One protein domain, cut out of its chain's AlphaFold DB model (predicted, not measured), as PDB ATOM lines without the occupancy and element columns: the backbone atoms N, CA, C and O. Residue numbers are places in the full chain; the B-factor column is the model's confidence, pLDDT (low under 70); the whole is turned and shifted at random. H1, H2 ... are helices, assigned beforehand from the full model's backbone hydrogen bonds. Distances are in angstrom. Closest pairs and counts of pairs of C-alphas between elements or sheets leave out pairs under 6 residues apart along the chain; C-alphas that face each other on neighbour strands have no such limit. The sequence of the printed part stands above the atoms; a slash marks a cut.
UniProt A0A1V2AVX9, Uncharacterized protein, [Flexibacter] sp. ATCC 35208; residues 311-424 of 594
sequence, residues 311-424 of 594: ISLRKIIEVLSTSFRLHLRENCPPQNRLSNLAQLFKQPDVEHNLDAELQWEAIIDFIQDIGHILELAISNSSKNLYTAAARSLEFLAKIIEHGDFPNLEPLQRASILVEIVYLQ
ATOM      1  N   ILE A 311     -12.978  47.602 -19.274       90.88
ATOM      2  CA  ILE A 311     -12.108  48.758 -19.009       90.88
ATOM      3  C   ILE A 311     -11.764  48.791 -17.523       90.88
ATOM      4  O   ILE A 311     -10.585  48.808 -17.169       90.88
ATOM      5  N   SER A 312     -12.774  48.675 -16.661       92.31
ATOM      6  CA  SER A 312     -12.563  48.640 -15.214       92.31
ATOM      7  C   SER A 312     -11.760  47.420 -14.762       92.31
ATOM      8  O   SER A 312     -10.883  47.547 -13.912       92.31
ATOM      9  N   LEU A 313     -11.957  46.246 -15.372       93.81
ATOM     10  CA  LEU A 313     -11.135  45.069 -15.048       93.81
ATOM     11  C   LEU A 313      -9.661  45.254 -15.413       93.81
ATOM     12  O   LEU A 313      -8.785  44.770 -14.700       93.81
ATOM     13  N   ARG A 314      -9.358  45.970 -16.503       93.38
ATOM     14  CA  ARG A 314      -7.969  46.295 -16.859       93.38
ATOM     15  C   ARG A 314      -7.316  47.199 -15.823       93.38
ATOM     16  O   ARG A 314      -6.165  46.955 -15.475       93.38
ATOM     17  N   LYS A 315      -8.055  48.182 -15.305       95.12
ATOM     18  CA  LYS A 315      -7.590  49.028 -14.202       95.12
ATOM     19  C   LYS A 315      -7.337  48.203 -12.936       95.12
ATOM     20  O   LYS A 315      -6.313  48.394 -12.285       95.12
ATOM     21  N   ILE A 316      -8.197  47.224 -12.639       96.25
ATOM     22  CA  ILE A 316      -7.980  46.304 -11.515       96.25
ATOM     23  C   ILE A 316      -6.676  45.517 -11.674       96.25
ATOM     24  O   ILE A 316      -5.861  45.503 -10.753       96.25
ATOM     25  N   ILE A 317      -6.443  44.929 -12.852       96.75
ATOM     26  CA  ILE A 317      -5.200  44.205 -13.162       96.75
ATOM     27  C   ILE A 317      -3.971  45.116 -12.983       96.75
ATOM     28  O   ILE A 317      -2.961  44.683 -12.425       96.75
ATOM     29  N   GLU A 318      -4.048  46.376 -13.422       96.25
ATOM     30  CA  GLU A 318      -2.963  47.357 -13.276       96.25
ATOM     31  C   GLU A 318      -2.630  47.648 -11.805       96.25
ATOM     32  O   GLU A 318      -1.452  47.650 -11.431       96.25
ATOM     33  N   VAL A 319      -3.653  47.857 -10.970       97.31
ATOM     34  CA  VAL A 319      -3.482  48.076  -9.527       97.31
ATOM     35  C   VAL A 319      -2.873  46.839  -8.874       97.31
ATOM     36  O   VAL A 319      -1.827  46.963  -8.248       97.31
ATOM     37  N   LEU A 320      -3.432  45.641  -9.097       97.56
ATOM     38  CA  LEU A 320      -2.899  44.385  -8.543       97.56
ATOM     39  C   LEU A 320      -1.422  44.178  -8.921       97.56
ATOM     40  O   LEU A 320      -0.583  43.907  -8.064       97.56
ATOM     41  N   SER A 321      -1.078  44.370 -10.199       96.56
ATOM     42  CA  SER A 321       0.297  44.228 -10.694       96.56
ATOM     43  C   SER A 321       1.248  45.267 -10.094       96.56
ATOM     44  O   SER A 321       2.409  44.968  -9.797       96.56
ATOM     45  N   THR A 322       0.791  46.503  -9.904       96.31
ATOM     46  CA  THR A 322       1.633  47.565  -9.340       96.31
ATOM     47  C   THR A 322       1.805  47.399  -7.834       96.31
ATOM     48  O   THR A 322       2.943  47.446  -7.370       96.31
ATOM     49  N   SER A 323       0.738  47.093  -7.093       96.44
ATOM     50  CA  SER A 323       0.800  46.760  -5.666       96.44
ATOM     51  C   SER A 323       1.726  45.570  -5.411       96.44
ATOM     52  O   SER A 323       2.638  45.680  -4.592       96.44
ATOM     53  N   PHE A 324       1.599  44.484  -6.179       96.12
ATOM     54  CA  PHE A 324       2.496  43.328  -6.086       96.12
ATOM     55  C   PHE A 324       3.977  43.720  -6.207       96.12
ATOM     56  O   PHE A 324       4.788  43.384  -5.344       96.12
ATOM     57  N   ARG A 325       4.338  44.492  -7.242       94.81
ATOM     58  CA  ARG A 325       5.727  44.935  -7.462       94.81
ATOM     59  C   ARG A 325       6.250  45.813  -6.327       94.81
ATOM     60  O   ARG A 325       7.400  45.657  -5.922       94.81
ATOM     61  N   LEU A 326       5.427  46.734  -5.827       94.56
ATOM     62  CA  LEU A 326       5.801  47.618  -4.722       94.56
ATOM     63  C   LEU A 326       6.057  46.823  -3.441       94.56
ATOM     64  O   LEU A 326       7.080  47.020  -2.789       94.56
ATOM     65  N   HIS A 327       5.171  45.884  -3.113       94.25
ATOM     66  CA  HIS A 327       5.308  45.068  -1.914       94.25
ATOM     67  C   HIS A 327       6.472  44.082  -1.996       94.25
ATOM     68  O   HIS A 327       7.186  43.928  -1.011       94.25
ATOM     69  N   LEU A 328       6.747  43.493  -3.161       93.69
ATOM     70  CA  LEU A 328       7.961  42.698  -3.346       93.69
ATOM     71  C   LEU A 328       9.243  43.506  -3.150       93.69
ATOM     72  O   LEU A 328      10.229  42.996  -2.623       93.69
ATOM     73  N   ARG A 329       9.250  44.765  -3.590       92.12
ATOM     74  CA  ARG A 329      10.423  45.626  -3.460       92.12
ATOM     75  C   ARG A 329      10.634  46.073  -2.015       92.12
ATOM     76  O   ARG A 329      11.742  45.956  -1.497       92.12
ATOM     77  N   GLU A 330       9.583  46.575  -1.374       91.44
ATOM     78  CA  GLU A 330       9.700  47.321  -0.115       91.44
ATOM     79  C   GLU A 330       9.306  46.517   1.133       91.44
ATOM     80  O   GLU A 330       9.798  46.813   2.222       91.44
ATOM     81  N   ASN A 331       8.446  45.503   0.993       90.38
ATOM     82  CA  ASN A 331       7.729  44.853   2.099       90.38
ATOM     83  C   ASN A 331       7.710  43.310   1.986       90.38
ATOM     84  O   ASN A 331       6.739  42.646   2.363       90.38
ATOM     85  N   CYS A 332       8.780  42.738   1.426       91.62
ATOM     86  CA  CYS A 332       8.961  41.295   1.285       91.62
ATOM     87  C   CYS A 332       9.491  40.686   2.602       91.62
ATOM     88  O   CYS A 332      10.458  41.219   3.161       91.62
ATOM     89  N   PRO A 333       8.901  39.592   3.119       92.69
ATOM     90  CA  PRO A 333       9.437  38.891   4.281       92.69
ATOM     91  C   PRO A 333      10.742  38.159   3.917       92.69
ATOM     92  O   PRO A 333      10.923  37.770   2.763       92.69
ATOM     93  N   PRO A 334      11.657  37.934   4.876       91.50
ATOM     94  CA  PRO A 334      12.904  37.224   4.602       91.50
ATOM     95  C   PRO A 334      12.655  35.721   4.392       91.50
ATOM     96  O   PRO A 334      11.879  35.104   5.124       91.50
ATOM     97  N   GLN A 335      13.347  35.102   3.430       91.06
ATOM     98  CA  GLN A 335      13.147  33.696   3.047       91.06
ATOM     99  C   GLN A 335      13.492  32.727   4.176       91.06
ATOM    100  O   GLN A 335      12.880  31.669   4.303       91.06
ATOM    101  N   ASN A 336      14.445  33.096   5.034       89.69
ATOM    102  CA  ASN A 336      14.836  32.314   6.207       89.69
ATOM    103  C   ASN A 336      13.770  32.269   7.324       89.69
ATOM    104  O   ASN A 336      14.067  31.805   8.423       89.69
ATOM    105  N   ARG A 337      12.558  32.760   7.058       90.62
ATOM    106  CA  ARG A 337      11.376  32.631   7.920       90.62
ATOM    107  C   ARG A 337      10.210  31.908   7.239       90.62
ATOM    108  O   ARG A 337       9.142  31.791   7.833       90.62
ATOM    109  N   LEU A 338      10.415  31.443   6.004       92.00
ATOM    110  CA  LEU A 338       9.408  30.803   5.159       92.00
ATOM    111  C   LEU A 338       9.663  29.292   5.088       92.00
ATOM    112  O   LEU A 338      10.213  28.752   4.125       92.00
ATOM    113  N   SER A 339       9.285  28.598   6.154       89.69
ATOM    114  CA  SER A 339       9.351  27.141   6.264       89.69
ATOM    115  C   SER A 339       8.534  26.395   5.198       89.69
ATOM    116  O   SER A 339       9.025  25.407   4.652       89.69
ATOM    117  N   ASN A 340       7.336  26.872   4.837       89.06
ATOM    118  CA  ASN A 340       6.481  26.254   3.819       89.06
ATOM    119  C   ASN A 340       7.157  26.319   2.447       89.06
ATOM    120  O   ASN A 340       7.174  25.346   1.688       89.06
ATOM    121  N   LEU A 341       7.789  27.458   2.161       88.75
ATOM    122  CA  LEU A 341       8.574  27.662   0.953       88.75
ATOM    123  C   LEU A 341       9.795  26.730   0.907       88.75
ATOM    124  O   LEU A 341      10.057  26.095  -0.117       88.75
ATOM    125  N   ALA A 342      10.522  26.593   2.020       86.19
ATOM    126  CA  ALA A 342      11.648  25.666   2.117       86.19
ATOM    127  C   ALA A 342      11.211  24.205   1.892       86.19
ATOM    128  O   ALA A 342      11.855  23.479   1.126       86.19
ATOM    129  N   GLN A 343      10.081  23.792   2.476       85.19
ATOM    130  CA  GLN A 343       9.502  22.458   2.288       85.19
ATOM    131  C   GLN A 343       9.093  22.198   0.832       85.19
ATOM    132  O   GLN A 343       9.421  21.138   0.289       85.19
ATOM    133  N   LEU A 344       8.450  23.170   0.169       83.31
ATOM    134  CA  LEU A 344       8.048  23.076  -1.242       83.31
ATOM    135  C   LEU A 344       9.242  22.737  -2.150       83.31
ATOM    136  O   LEU A 344       9.139  21.905  -3.059       83.31
ATOM    137  N   PHE A 345      10.401  23.330  -1.862       80.12
ATOM    138  CA  PHE A 345      11.638  23.127  -2.616       80.12
ATOM    139  C   PHE A 345      12.592  22.087  -2.012       80.12
ATOM    140  O   PHE A 345      13.705  21.922  -2.518       80.12
ATOM    141  N   LYS A 346      12.143  21.320  -1.006       81.88
ATOM    142  CA  LYS A 346      12.913  20.256  -0.330       81.88
ATOM    143  C   LYS A 346      14.258  20.743   0.229       81.88
ATOM    144  O   LYS A 346      15.266  20.042   0.122       81.88
ATOM    145  N   GLN A 347      14.273  21.954   0.770       81.12
ATOM    146  CA  GLN A 347      15.427  22.552   1.436       81.12
ATOM    147  C   GLN A 347      15.453  22.173   2.929       81.12
ATOM    148  O   GLN A 347      14.448  21.672   3.437       81.12
ATOM    149  N   PRO A 348      16.593  22.355   3.630       79.06
ATOM    150  CA  PRO A 348      16.682  22.125   5.072       79.06
ATOM    151  C   PRO A 348      15.628  22.923   5.843       79.06
ATOM    152  O   PRO A 348      15.237  24.001   5.399       79.06
ATOM    153  N   ASP A 349      15.215  22.411   7.003       76.69
ATOM    154  CA  ASP A 349      14.225  23.086   7.839       76.69
ATOM    155  C   ASP A 349      14.701  24.486   8.244       76.69
ATOM    156  O   ASP A 349      15.832  24.696   8.692       76.69
ATOM    157  N   VAL A 350      13.795  25.440   8.071       84.31
ATOM    158  CA  VAL A 350      13.971  26.859   8.369       84.31
ATOM    159  C   VAL A 350      13.094  27.209   9.575       84.31
ATOM    160  O   VAL A 350      12.077  26.556   9.810       84.31
ATOM    161  N   GLU A 351      13.477  28.224  10.357       84.75
ATOM    162  CA  GLU A 351      12.670  28.692  11.488       84.75
ATOM    163  C   GLU A 351      11.267  29.102  11.009       84.75
ATOM    164  O   GLU A 351      11.114  29.996  10.177       84.75
ATOM    165  N   HIS A 352      10.238  28.426  11.524       84.81
ATOM    166  CA  HIS A 352       8.851  28.704  11.168       84.81
ATOM    167  C   HIS A 352       8.382  30.011  11.816       84.81
ATOM    168  O   HIS A 352       8.413  30.150  13.041       84.81
ATOM    169  N   ASN A 353       7.896  30.951  11.003       91.31
ATOM    170  CA  ASN A 353       7.290  32.190  11.473       91.31
ATOM    171  C   ASN A 353       5.944  32.423  10.776       91.31
ATOM    172  O   ASN A 353       5.902  32.788   9.605       91.31
ATOM    173  N   LEU A 354       4.851  32.248  11.519       90.12
ATOM    174  CA  LEU A 354       3.496  32.350  10.976       90.12
ATOM    175  C   LEU A 354       3.215  33.709  10.311       90.12
ATOM    176  O   LEU A 354       2.636  33.742   9.233       90.12
ATOM    177  N   ASP A 355       3.642  34.821  10.910       90.44
ATOM    178  CA  ASP A 355       3.379  36.156  10.356       90.44
ATOM    179  C   ASP A 355       4.128  36.389   9.036       90.44
ATOM    180  O   ASP A 355       3.591  37.015   8.123       90.44
ATOM    181  N   ALA A 356       5.356  35.874   8.911       91.88
ATOM    182  CA  ALA A 356       6.129  35.945   7.674       91.88
ATOM    183  C   ALA A 356       5.500  35.096   6.560       91.88
ATOM    184  O   ALA A 356       5.455  35.545   5.417       91.88
ATOM    185  N   GLU A 357       4.990  33.909   6.895       93.06
ATOM    186  CA  GLU A 357       4.275  33.036   5.955       93.06
ATOM    187  C   GLU A 357       2.977  33.696   5.477       93.06
ATOM    188  O   GLU A 357       2.757  33.809   4.278       93.06
ATOM    189  N   LEU A 358       2.165  34.235   6.395       92.56
ATOM    190  CA  LEU A 358       0.928  34.944   6.046       92.56
ATOM    191  C   LEU A 358       1.198  36.213   5.226       92.56
ATOM    192  O   LEU A 358       0.437  36.543   4.320       92.56
ATOM    193  N   GLN A 359       2.284  36.931   5.523       93.25
ATOM    194  CA  GLN A 359       2.725  38.059   4.706       93.25
ATOM    195  C   GLN A 359       3.107  37.608   3.294       93.25
ATOM    196  O   GLN A 359       2.790  38.294   2.325       93.25
ATOM    197  N   TRP A 360       3.813  36.484   3.178       94.94
ATOM    198  CA  TRP A 360       4.204  35.924   1.894       94.94
ATOM    199  C   TRP A 360       2.983  35.493   1.075       94.94
ATOM    200  O   TRP A 360       2.872  35.880  -0.085       94.94
ATOM    201  N   GLU A 361       2.038  34.783   1.691       94.06
ATOM    202  CA  GLU A 361       0.760  34.407   1.079       94.06
ATOM    203  C   GLU A 361      -0.005  35.641   0.587       94.06
ATOM    204  O   GLU A 361      -0.355  35.703  -0.586       94.06
ATOM    205  N   ALA A 362      -0.137  36.686   1.412       94.00
ATOM    206  CA  ALA A 362      -0.824  37.919   1.017       94.00
ATOM    207  C   ALA A 362      -0.161  38.639  -0.179       94.00
ATOM    208  O   ALA A 362      -0.842  39.272  -0.986       94.00
ATOM    209  N   ILE A 363       1.169  38.549  -0.326       95.00
ATOM    210  CA  ILE A 363       1.869  39.062  -1.518       95.00
ATOM    211  C   ILE A 363       1.538  38.205  -2.748       95.00
ATOM    212  O   ILE A 363       1.286  38.748  -3.825       95.00
ATOM    213  N   ILE A 364       1.550  36.878  -2.603       95.25
ATOM    214  CA  ILE A 364       1.229  35.937  -3.685       95.25
ATOM    215  C   ILE A 364      -0.239  36.041  -4.112       95.25
ATOM    216  O   ILE A 364      -0.529  35.902  -5.302       95.25
ATOM    217  N   ASP A 365      -1.146  36.381  -3.199       95.38
ATOM    218  CA  ASP A 365      -2.568  36.529  -3.494       95.38
ATOM    219  C   ASP A 365      -2.835  37.574  -4.593       95.38
ATOM    220  O   ASP A 365      -3.779  37.405  -5.356       95.38
ATOM    221  N   PHE A 366      -1.982  38.593  -4.783       96.62
ATOM    222  CA  PHE A 366      -2.115  39.507  -5.929       96.62
ATOM    223  C   PHE A 366      -1.983  38.791  -7.283       96.62
ATOM    224  O   PHE A 366      -2.683  39.134  -8.238       96.62
ATOM    225  N   ILE A 367      -1.088  37.801  -7.391       96.81
ATOM    226  CA  ILE A 367      -0.951  36.972  -8.598       96.81
ATOM    227  C   ILE A 367      -2.187  36.089  -8.757       96.81
ATOM    228  O   ILE A 367      -2.714  35.978  -9.864       96.81
ATOM    229  N   GLN A 368      -2.664  35.499  -7.657       96.25
ATOM    230  CA  GLN A 368      -3.859  34.657  -7.662       96.25
ATOM    231  C   GLN A 368      -5.117  35.454  -8.024       96.25
ATOM    232  O   GLN A 368      -5.959  34.948  -8.756       96.25
ATOM    233  N   ASP A 369      -5.224  36.715  -7.604       96.56
ATOM    234  CA  ASP A 369      -6.315  37.625  -7.969       96.56
ATOM    235  C   ASP A 369      -6.315  37.923  -9.478       96.56
ATOM    236  O   ASP A 369      -7.368  37.905 -10.118       96.56
ATOM    237  N   ILE A 370      -5.140  38.136 -10.087       96.94
ATOM    238  CA  ILE A 370      -5.022  38.271 -11.552       96.94
ATOM    239  C   ILE A 370      -5.369  36.943 -12.247       96.94
ATOM    240  O   ILE A 370      -6.033  36.943 -13.286       96.94
ATOM    241  N   GLY A 371      -4.954  35.818 -11.663       95.94
ATOM    242  CA  GLY A 371      -5.328  34.468 -12.081       95.94
ATOM    243  C   GLY A 371      -6.836  34.243 -12.089       95.94
ATOM    244  O   GLY A 371      -7.405  33.812 -13.087       95.94
ATOM    245  N   HIS A 372      -7.519  34.660 -11.030       95.81
ATOM    246  CA  HIS A 372      -8.970  34.589 -10.942       95.81
ATOM    247  C   HIS A 372      -9.655  35.423 -12.039       95.81
ATOM    248  O   HIS A 372     -10.656  35.009 -12.622       95.81
ATOM    249  N   ILE A 373      -9.083  36.573 -12.419       95.50
ATOM    250  CA  ILE A 373      -9.584  37.357 -13.558       95.50
ATOM    251  C   ILE A 373      -9.420  36.600 -14.895       95.50
ATOM    252  O   ILE A 373     -10.269  36.761 -15.778       95.50
ATOM    253  N   LEU A 374      -8.399  35.743 -15.059       94.69
ATOM    254  CA  LEU A 374      -8.308  34.832 -16.214       94.69
ATOM    255  C   LEU A 374      -9.456  33.820 -16.219       94.69
ATOM    256  O   LEU A 374     -10.115  33.671 -17.247       94.69
ATOM    257  N   GLU A 375      -9.737  33.178 -15.086       95.38
ATOM    258  CA  GLU A 375     -10.842  32.216 -14.944       95.38
ATOM    259  C   GLU A 375     -12.199  32.862 -15.270       95.38
ATOM    260  O   GLU A 375     -13.018  32.308 -16.017       95.38
ATOM    261  N   LEU A 376     -12.422  34.084 -14.772       94.31
ATOM    262  CA  LEU A 376     -13.602  34.887 -15.095       94.31
ATOM    263  C   LEU A 376     -13.662  35.220 -16.593       94.31
ATOM    264  O   LEU A 376     -14.739  35.203 -17.189       94.31
ATOM    265  N   ALA A 377     -12.522  35.498 -17.231       93.88
ATOM    266  CA  ALA A 377     -12.460  35.754 -18.666       93.88
ATOM    267  C   ALA A 377     -12.820  34.517 -19.499       93.88
ATOM    268  O   ALA A 377     -13.534  34.660 -20.494       93.88
ATOM    269  N   ILE A 378     -12.368  33.326 -19.090       94.06
ATOM    270  CA  ILE A 378     -12.735  32.045 -19.711       94.06
ATOM    271  C   ILE A 378     -14.244  31.830 -19.580       94.06
ATOM    272  O   ILE A 378     -14.929  31.656 -20.589       94.06
ATOM    273  N   SER A 379     -14.769  31.950 -18.358       92.38
ATOM    274  CA  SER A 379     -16.195  31.775 -18.051       92.38
ATOM    275  C   SER A 379     -17.088  32.726 -18.857       92.38
ATOM    276  O   SER A 379     -18.150  32.342 -19.339       92.38
ATOM    277  N   ASN A 380     -16.627  33.962 -19.070       90.38
ATOM    278  CA  ASN A 380     -17.329  34.981 -19.852       90.38
ATOM    279  C   ASN A 380     -16.993  34.956 -21.355       90.38
ATOM    280  O   ASN A 380     -17.422  35.844 -22.091       90.38
ATOM    281  N   SER A 381     -16.204  33.984 -21.828       92.12
ATOM    282  CA  SER A 381     -15.741  33.886 -23.222       92.12
ATOM    283  C   SER A 381     -15.059  35.166 -23.757       92.12
ATOM    284  O   SER A 381     -15.146  35.499 -24.943       92.12
ATOM    285  N   SER A 382     -14.361  35.912 -22.892       91.75
ATOM    286  CA  SER A 382     -13.765  37.217 -23.206       91.75
ATOM    287  C   SER A 382     -12.271  37.122 -23.528       91.75
ATOM    288  O   SER A 382     -11.407  37.228 -22.655       91.75
ATOM    289  N   LYS A 383     -11.944  37.015 -24.823       92.81
ATOM    290  CA  LYS A 383     -10.549  36.992 -25.315       92.81
ATOM    291  C   LYS A 383      -9.748  38.223 -24.885       92.81
ATOM    292  O   LYS A 383      -8.608  38.108 -24.458       92.81
ATOM    293  N   ASN A 384     -10.354  39.407 -24.979       91.25
ATOM    294  CA  ASN A 384      -9.676  40.675 -24.703       91.25
ATOM    295  C   ASN A 384      -9.282  40.842 -23.234       91.25
ATOM    296  O   ASN A 384      -8.282  41.508 -22.954       91.25
ATOM    297  N   LEU A 385     -10.089  40.300 -22.319       91.88
ATOM    298  CA  LEU A 385      -9.796  40.301 -20.890       91.88
ATOM    299  C   LEU A 385      -8.739  39.245 -20.566       91.88
ATOM    300  O   LEU A 385      -7.750  39.574 -19.917       91.88
ATOM    301  N   TYR A 386      -8.900  38.032 -21.106       94.81
ATOM    302  CA  TYR A 386      -7.928  36.954 -20.942       94.81
ATOM    303  C   TYR A 386      -6.526  37.415 -21.359       94.81
ATOM    304  O   TYR A 386      -5.580  37.353 -20.582       94.81
ATOM    305  N   THR A 387      -6.396  37.982 -22.562       92.12
ATOM    306  CA  THR A 387      -5.110  38.482 -23.063       92.12
ATOM    307  C   THR A 387      -4.550  39.626 -22.212       92.12
ATOM    308  O   THR A 387      -3.334  39.752 -22.105       92.12
ATOM    309  N   ALA A 388      -5.393  40.471 -21.606       91.88
ATOM    310  CA  ALA A 388      -4.919  41.545 -20.733       91.88
ATOM    311  C   ALA A 388      -4.322  40.995 -19.427       91.88
ATOM    312  O   ALA A 388      -3.217  41.389 -19.055       91.88
ATOM    313  N   ALA A 389      -5.012  40.057 -18.773       94.56
ATOM    314  CA  ALA A 389      -4.528  39.422 -17.550       94.56
ATOM    315  C   ALA A 389      -3.281  38.557 -17.813       94.56
ATOM    316  O   ALA A 389      -2.278  38.705 -17.116       94.56
ATOM    317  N   ALA A 390      -3.286  37.752 -18.883       94.38
ATOM    318  CA  ALA A 390      -2.151  36.910 -19.265       94.38
ATOM    319  C   ALA A 390      -0.896  37.748 -19.550       94.38
ATOM    320  O   ALA A 390       0.162  37.479 -18.991       94.38
ATOM    321  N   ARG A 391      -1.021  38.838 -20.320       92.31
ATOM    322  CA  ARG A 391       0.108  39.751 -20.578       92.31
ATOM    323  C   ARG A 391       0.629  40.423 -19.314       92.31
ATOM    324  O   ARG A 391       1.828  40.667 -19.213       92.31
ATOM    325  N   SER A 392      -0.249  40.742 -18.363       93.94
ATOM    326  CA  SER A 392       0.172  41.304 -17.078       93.94
ATOM    327  C   SER A 392       1.021  40.304 -16.294       93.94
ATOM    328  O   SER A 392       2.074  40.665 -15.776       93.94
ATOM    329  N   LEU A 393       0.602  39.039 -16.251       94.88
ATOM    330  CA  LEU A 393       1.356  37.955 -15.621       94.88
ATOM    331  C   LEU A 393       2.693  37.688 -16.328       94.88
ATOM    332  O   LEU A 393       3.728  37.619 -15.672       94.88
ATOM    333  N   GLU A 394       2.703  37.623 -17.659       90.94
ATOM    334  CA  GLU A 394       3.928  37.481 -18.464       90.94
ATOM    335  C   GLU A 394       4.923  38.619 -18.193       90.94
ATOM    336  O   GLU A 394       6.124  38.395 -18.021       90.94
ATOM    337  N   PHE A 395       4.421  39.853 -18.110       91.25
ATOM    338  CA  PHE A 395       5.225  41.020 -17.771       91.25
ATOM    339  C   PHE A 395       5.799  40.933 -16.354       91.25
ATOM    340  O   PHE A 395       6.978  41.237 -16.161       91.25
ATOM    341  N   LEU A 396       5.004  40.480 -15.378       92.38
ATOM    342  CA  LEU A 396       5.484  40.232 -14.022       92.38
ATOM    343  C   LEU A 396       6.588  39.169 -14.009       92.38
ATOM    344  O   LEU A 396       7.647  39.439 -13.455       92.38
ATOM    345  N   ALA A 397       6.413  38.025 -14.679       89.50
ATOM    346  CA  ALA A 397       7.447  36.987 -14.758       89.50
ATOM    347  C   ALA A 397       8.769  37.528 -15.331       89.50
ATOM    348  O   ALA A 397       9.838  37.293 -14.769       89.50
ATOM    349  N   LYS A 398       8.695  38.330 -16.402       87.50
ATOM    350  CA  LYS A 398       9.872  38.965 -17.008       87.50
ATOM    351  C   LYS A 398      10.562  39.954 -16.070       87.50
ATOM    352  O   LYS A 398      11.790  40.009 -16.017       87.50
ATOM    353  N   ILE A 399       9.778  40.752 -15.347       88.06
ATOM    354  CA  ILE A 399      10.306  41.689 -14.356       88.06
ATOM    355  C   ILE A 399      10.950  40.946 -13.188       88.06
ATOM    356  O   ILE A 399      11.980  41.390 -12.714       88.06
ATOM    357  N   ILE A 400      10.395  39.832 -12.727       87.94
ATOM    358  CA  ILE A 400      10.951  39.076 -11.598       87.94
ATOM    359  C   ILE A 400      12.319  38.470 -11.931       87.94
ATOM    360  O   ILE A 400      13.197  38.449 -11.069       87.94
ATOM    361  N   GLU A 401      12.522  38.031 -13.174       78.56
ATOM    362  CA  GLU A 401      13.801  37.454 -13.602       78.56
ATOM    363  C   GLU A 401      14.886  38.514 -13.848       78.56
ATOM    364  O   GLU A 401      16.049  38.308 -13.498       78.56
ATOM    365  N   HIS A 402      14.526  39.656 -14.446       76.81
ATOM    366  CA  HIS A 402      15.498  40.673 -14.881       76.81
ATOM    367  C   HIS A 402      15.498  41.962 -14.049       76.81
ATOM    368  O   HIS A 402      16.330  42.843 -14.273       76.81
ATOM    369  N   GLY A 403      14.532  42.124 -13.153       72.69
ATOM    370  CA  GLY A 403      14.337  43.316 -12.341       72.69
ATOM    371  C   GLY A 403      15.176  43.306 -11.072       72.69
ATOM    372  O   GLY A 403      15.532  42.260 -10.532       72.69
ATOM    373  N   ASP A 404      15.469  44.506 -10.579       72.69
ATOM    374  CA  ASP A 404      16.220  44.701  -9.343       72.69
ATOM    375  C   ASP A 404      15.278  44.640  -8.128       72.69
ATOM    376  O   ASP A 404      14.684  45.643  -7.722       72.69
ATOM    377  N   PHE A 405      15.107  43.432  -7.581       86.06
ATOM    378  CA  PHE A 405      14.410  43.183  -6.317       86.06
ATOM    379  C   PHE A 405      15.426  42.765  -5.247       86.06
ATOM    380  O   PHE A 405      15.671  41.569  -5.071       86.06
ATOM    381  N   PRO A 406      16.025  43.720  -4.514       76.06
ATOM    382  CA  PRO A 406      17.154  43.441  -3.624       76.06
ATOM    383  C   PRO A 406      16.792  42.521  -2.451       76.06
ATOM    384  O   PRO A 406      17.661  41.842  -1.913       76.06
ATOM    385  N   ASN A 407      15.512  42.487  -2.069       81.50
ATOM    386  CA  ASN A 407      14.994  41.678  -0.967       81.50
ATOM    387  C   ASN A 407      14.428  40.320  -1.420       81.50
ATOM    388  O   ASN A 407      13.925  39.574  -0.586       81.50
ATOM    389  N   LEU A 408      14.457  40.011  -2.723       87.81
ATOM    390  CA  LEU A 408      13.875  38.784  -3.263       87.81
ATOM    391  C   LEU A 408      14.937  37.690  -3.383       87.81
ATOM    392  O   LEU A 408      15.783  37.712  -4.282       87.81
ATOM    393  N   GLU A 409      14.864  36.712  -2.487       87.88
ATOM    394  CA  GLU A 409      15.796  35.588  -2.443       87.88
ATOM    395  C   GLU A 409      15.428  34.476  -3.460       87.88
ATOM    396  O   GLU A 409      14.316  34.458  -4.002       87.88
ATOM    397  N   PRO A 410      16.349  33.535  -3.765       85.00
ATOM    398  CA  PRO A 410      16.171  32.585  -4.865       85.00
ATOM    399  C   PRO A 410      14.924  31.691  -4.786       85.00
ATOM    400  O   PRO A 410      14.269  31.493  -5.802       85.00
ATOM    401  N   LEU A 411      14.553  31.167  -3.611       85.69
ATOM    402  CA  LEU A 411      13.360  30.317  -3.478       85.69
ATOM    403  C   LEU A 411      12.073  31.131  -3.613       85.69
ATOM    404  O   LEU A 411      11.092  30.630  -4.150       85.69
ATOM    405  N   GLN A 412      12.072  32.383  -3.152       90.75
ATOM    406  CA  GLN A 412      10.923  33.278  -3.300       90.75
ATOM    407  C   GLN A 412      10.694  33.617  -4.773       90.75
ATOM    408  O   GLN A 412       9.580  33.457  -5.282       90.75
ATOM    409  N   ARG A 413      11.772  33.993  -5.481       88.19
ATOM    410  CA  ARG A 413      11.764  34.153  -6.942       88.19
ATOM    411  C   ARG A 413      11.220  32.897  -7.608       88.19
ATOM    412  O   ARG A 413      10.330  32.988  -8.452       88.19
ATOM    413  N   ALA A 414      11.690  31.738  -7.156       84.31
ATOM    414  CA  ALA A 414      11.266  30.470  -7.701       84.31
ATOM    415  C   ALA A 414       9.773  30.201  -7.540       84.31
ATOM    416  O   ALA A 414       9.091  29.854  -8.505       84.31
ATOM    417  N   SER A 415       9.238  30.398  -6.336       89.75
ATOM    418  CA  SER A 415       7.806  30.233  -6.088       89.75
ATOM    419  C   SER A 415       6.948  31.195  -6.902       89.75
ATOM    420  O   SER A 415       5.932  30.762  -7.429       89.75
ATOM    421  N   ILE A 416       7.367  32.455  -7.078       92.19
ATOM    422  CA  ILE A 416       6.631  33.423  -7.906       92.19
ATOM    423  C   ILE A 416       6.598  32.969  -9.367       92.19
ATOM    424  O   ILE A 416       5.544  32.999  -9.999       92.19
ATOM    425  N   LEU A 417       7.737  32.542  -9.918       89.12
ATOM    426  CA  LEU A 417       7.794  32.071 -11.303       89.12
ATOM    427  C   LEU A 417       6.944  30.812 -11.503       89.12
ATOM    428  O   LEU A 417       6.267  30.690 -12.523       89.12
ATOM    429  N   VAL A 418       6.939  29.894 -10.532       87.69
ATOM    430  CA  VAL A 418       6.066  28.712 -10.556       87.69
ATOM    431  C   VAL A 418       4.595  29.115 -10.487       87.69
ATOM    432  O   VAL A 418       3.808  28.617 -11.288       87.69
ATOM    433  N   GLU A 419       4.228  30.027  -9.589       92.31
ATOM    434  CA  GLU A 419       2.861  30.532  -9.468       92.31
ATOM    435  C   GLU A 419       2.394  31.138 -10.796       92.31
ATOM    436  O   GLU A 419       1.415  30.687 -11.384       92.31
ATOM    437  N   ILE A 420       3.149  32.092 -11.340       92.44
ATOM    438  CA  ILE A 420       2.776  32.795 -12.568       92.44
ATOM    439  C   ILE A 420       2.734  31.847 -13.769       92.44
ATOM    440  O   ILE A 420       1.742  31.798 -14.496       92.44
ATOM    441  N   VAL A 421       3.826  31.123 -14.024       88.12
ATOM    442  CA  VAL A 421       3.970  30.362 -15.267       88.12
ATOM    443  C   VAL A 421       3.156  29.084 -15.204       88.12
ATOM    444  O   VAL A 421       2.350  28.826 -16.094       88.12
ATOM    445  N   TYR A 422       3.362  28.271 -14.169       85.12
ATOM    446  CA  TYR A 422       2.725  26.965 -14.099       85.12
ATOM    447  C   TYR A 422       1.274  27.063 -13.646       85.12
ATOM    448  O   TYR A 422       0.398  26.581 -14.360       85.12
ATOM    449  N   LEU A 423       1.019  27.689 -12.494       87.00
ATOM    450  CA  LEU A 423      -0.315  27.664 -11.891       87.00
ATOM    451  C   LEU A 423      -1.288  28.614 -12.584       87.00
ATOM    452  O   LEU A 423      -2.432  28.232 -12.806       87.00
ATOM    453  N   GLN A 424      -0.836  29.798 -13.000       92.69
ATOM    454  CA  GLN A 424      -1.724  30.765 -13.638       92.69
ATOM    455  C   GLN A 424      -1.747  30.643 -15.166       92.69
ATOM    456  O   GLN A 424      -2.806  30.384 -15.726       92.69
TER     457      GLN A 424
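This is residues 311 to 424 of the 594 residues of an uncharacterized protein of [Flexibacter] sp. ATCC 35208 (UniProt A0A1V2AVX9). The model is an elongated up-and-down bundle of four helices, H1, H3, H4 and H5, each running against the one before, with short H2 at one end. The printed part has 114 residues with five named helices, H1 to H5, and no named strand: all helix, compact, radius of gyration of the C-alphas 14.7 A, spans 45 by 25 by 24 A.

H3, residues 354 to 379, has a kink of 35 degrees near residue 366; there it touches H1, residues 311 to 330, C-alphas 366 and 320 being closest at 5.6 A. H3 and H4, residues 383 to 402, form a hairpin, closest C-alphas 374 and 386, 5.2 A. H4 and H5, residues 410 to 424, form another, at 16 degrees, closest C-alphas 397 and 417, 6.0 A. H1 and H5 are apart. H2, residues 339 to 344, touches H5 at a steep tilt of 55 degrees, closest C-alphas 341 and 411, 7.0 A. Every O i to N i+4 pair is within hydrogen-bond range in H1, H2 and H4, against 20 of 22 in H3 and 10 of 11 in H5.

H3 is 35.1 A long, H1 28.9 A and H4 28.3 A. C-alpha 311 is at (-12.108, 48.758, -19.009), C-alpha 424 at (-1.724, 30.765, -13.638).

The C-alphas farthest apart, of Ile 311 and Pro 348, are 46.0 A apart. The printed part has no cut, no long link and no printed residue under 70 in pLDDT.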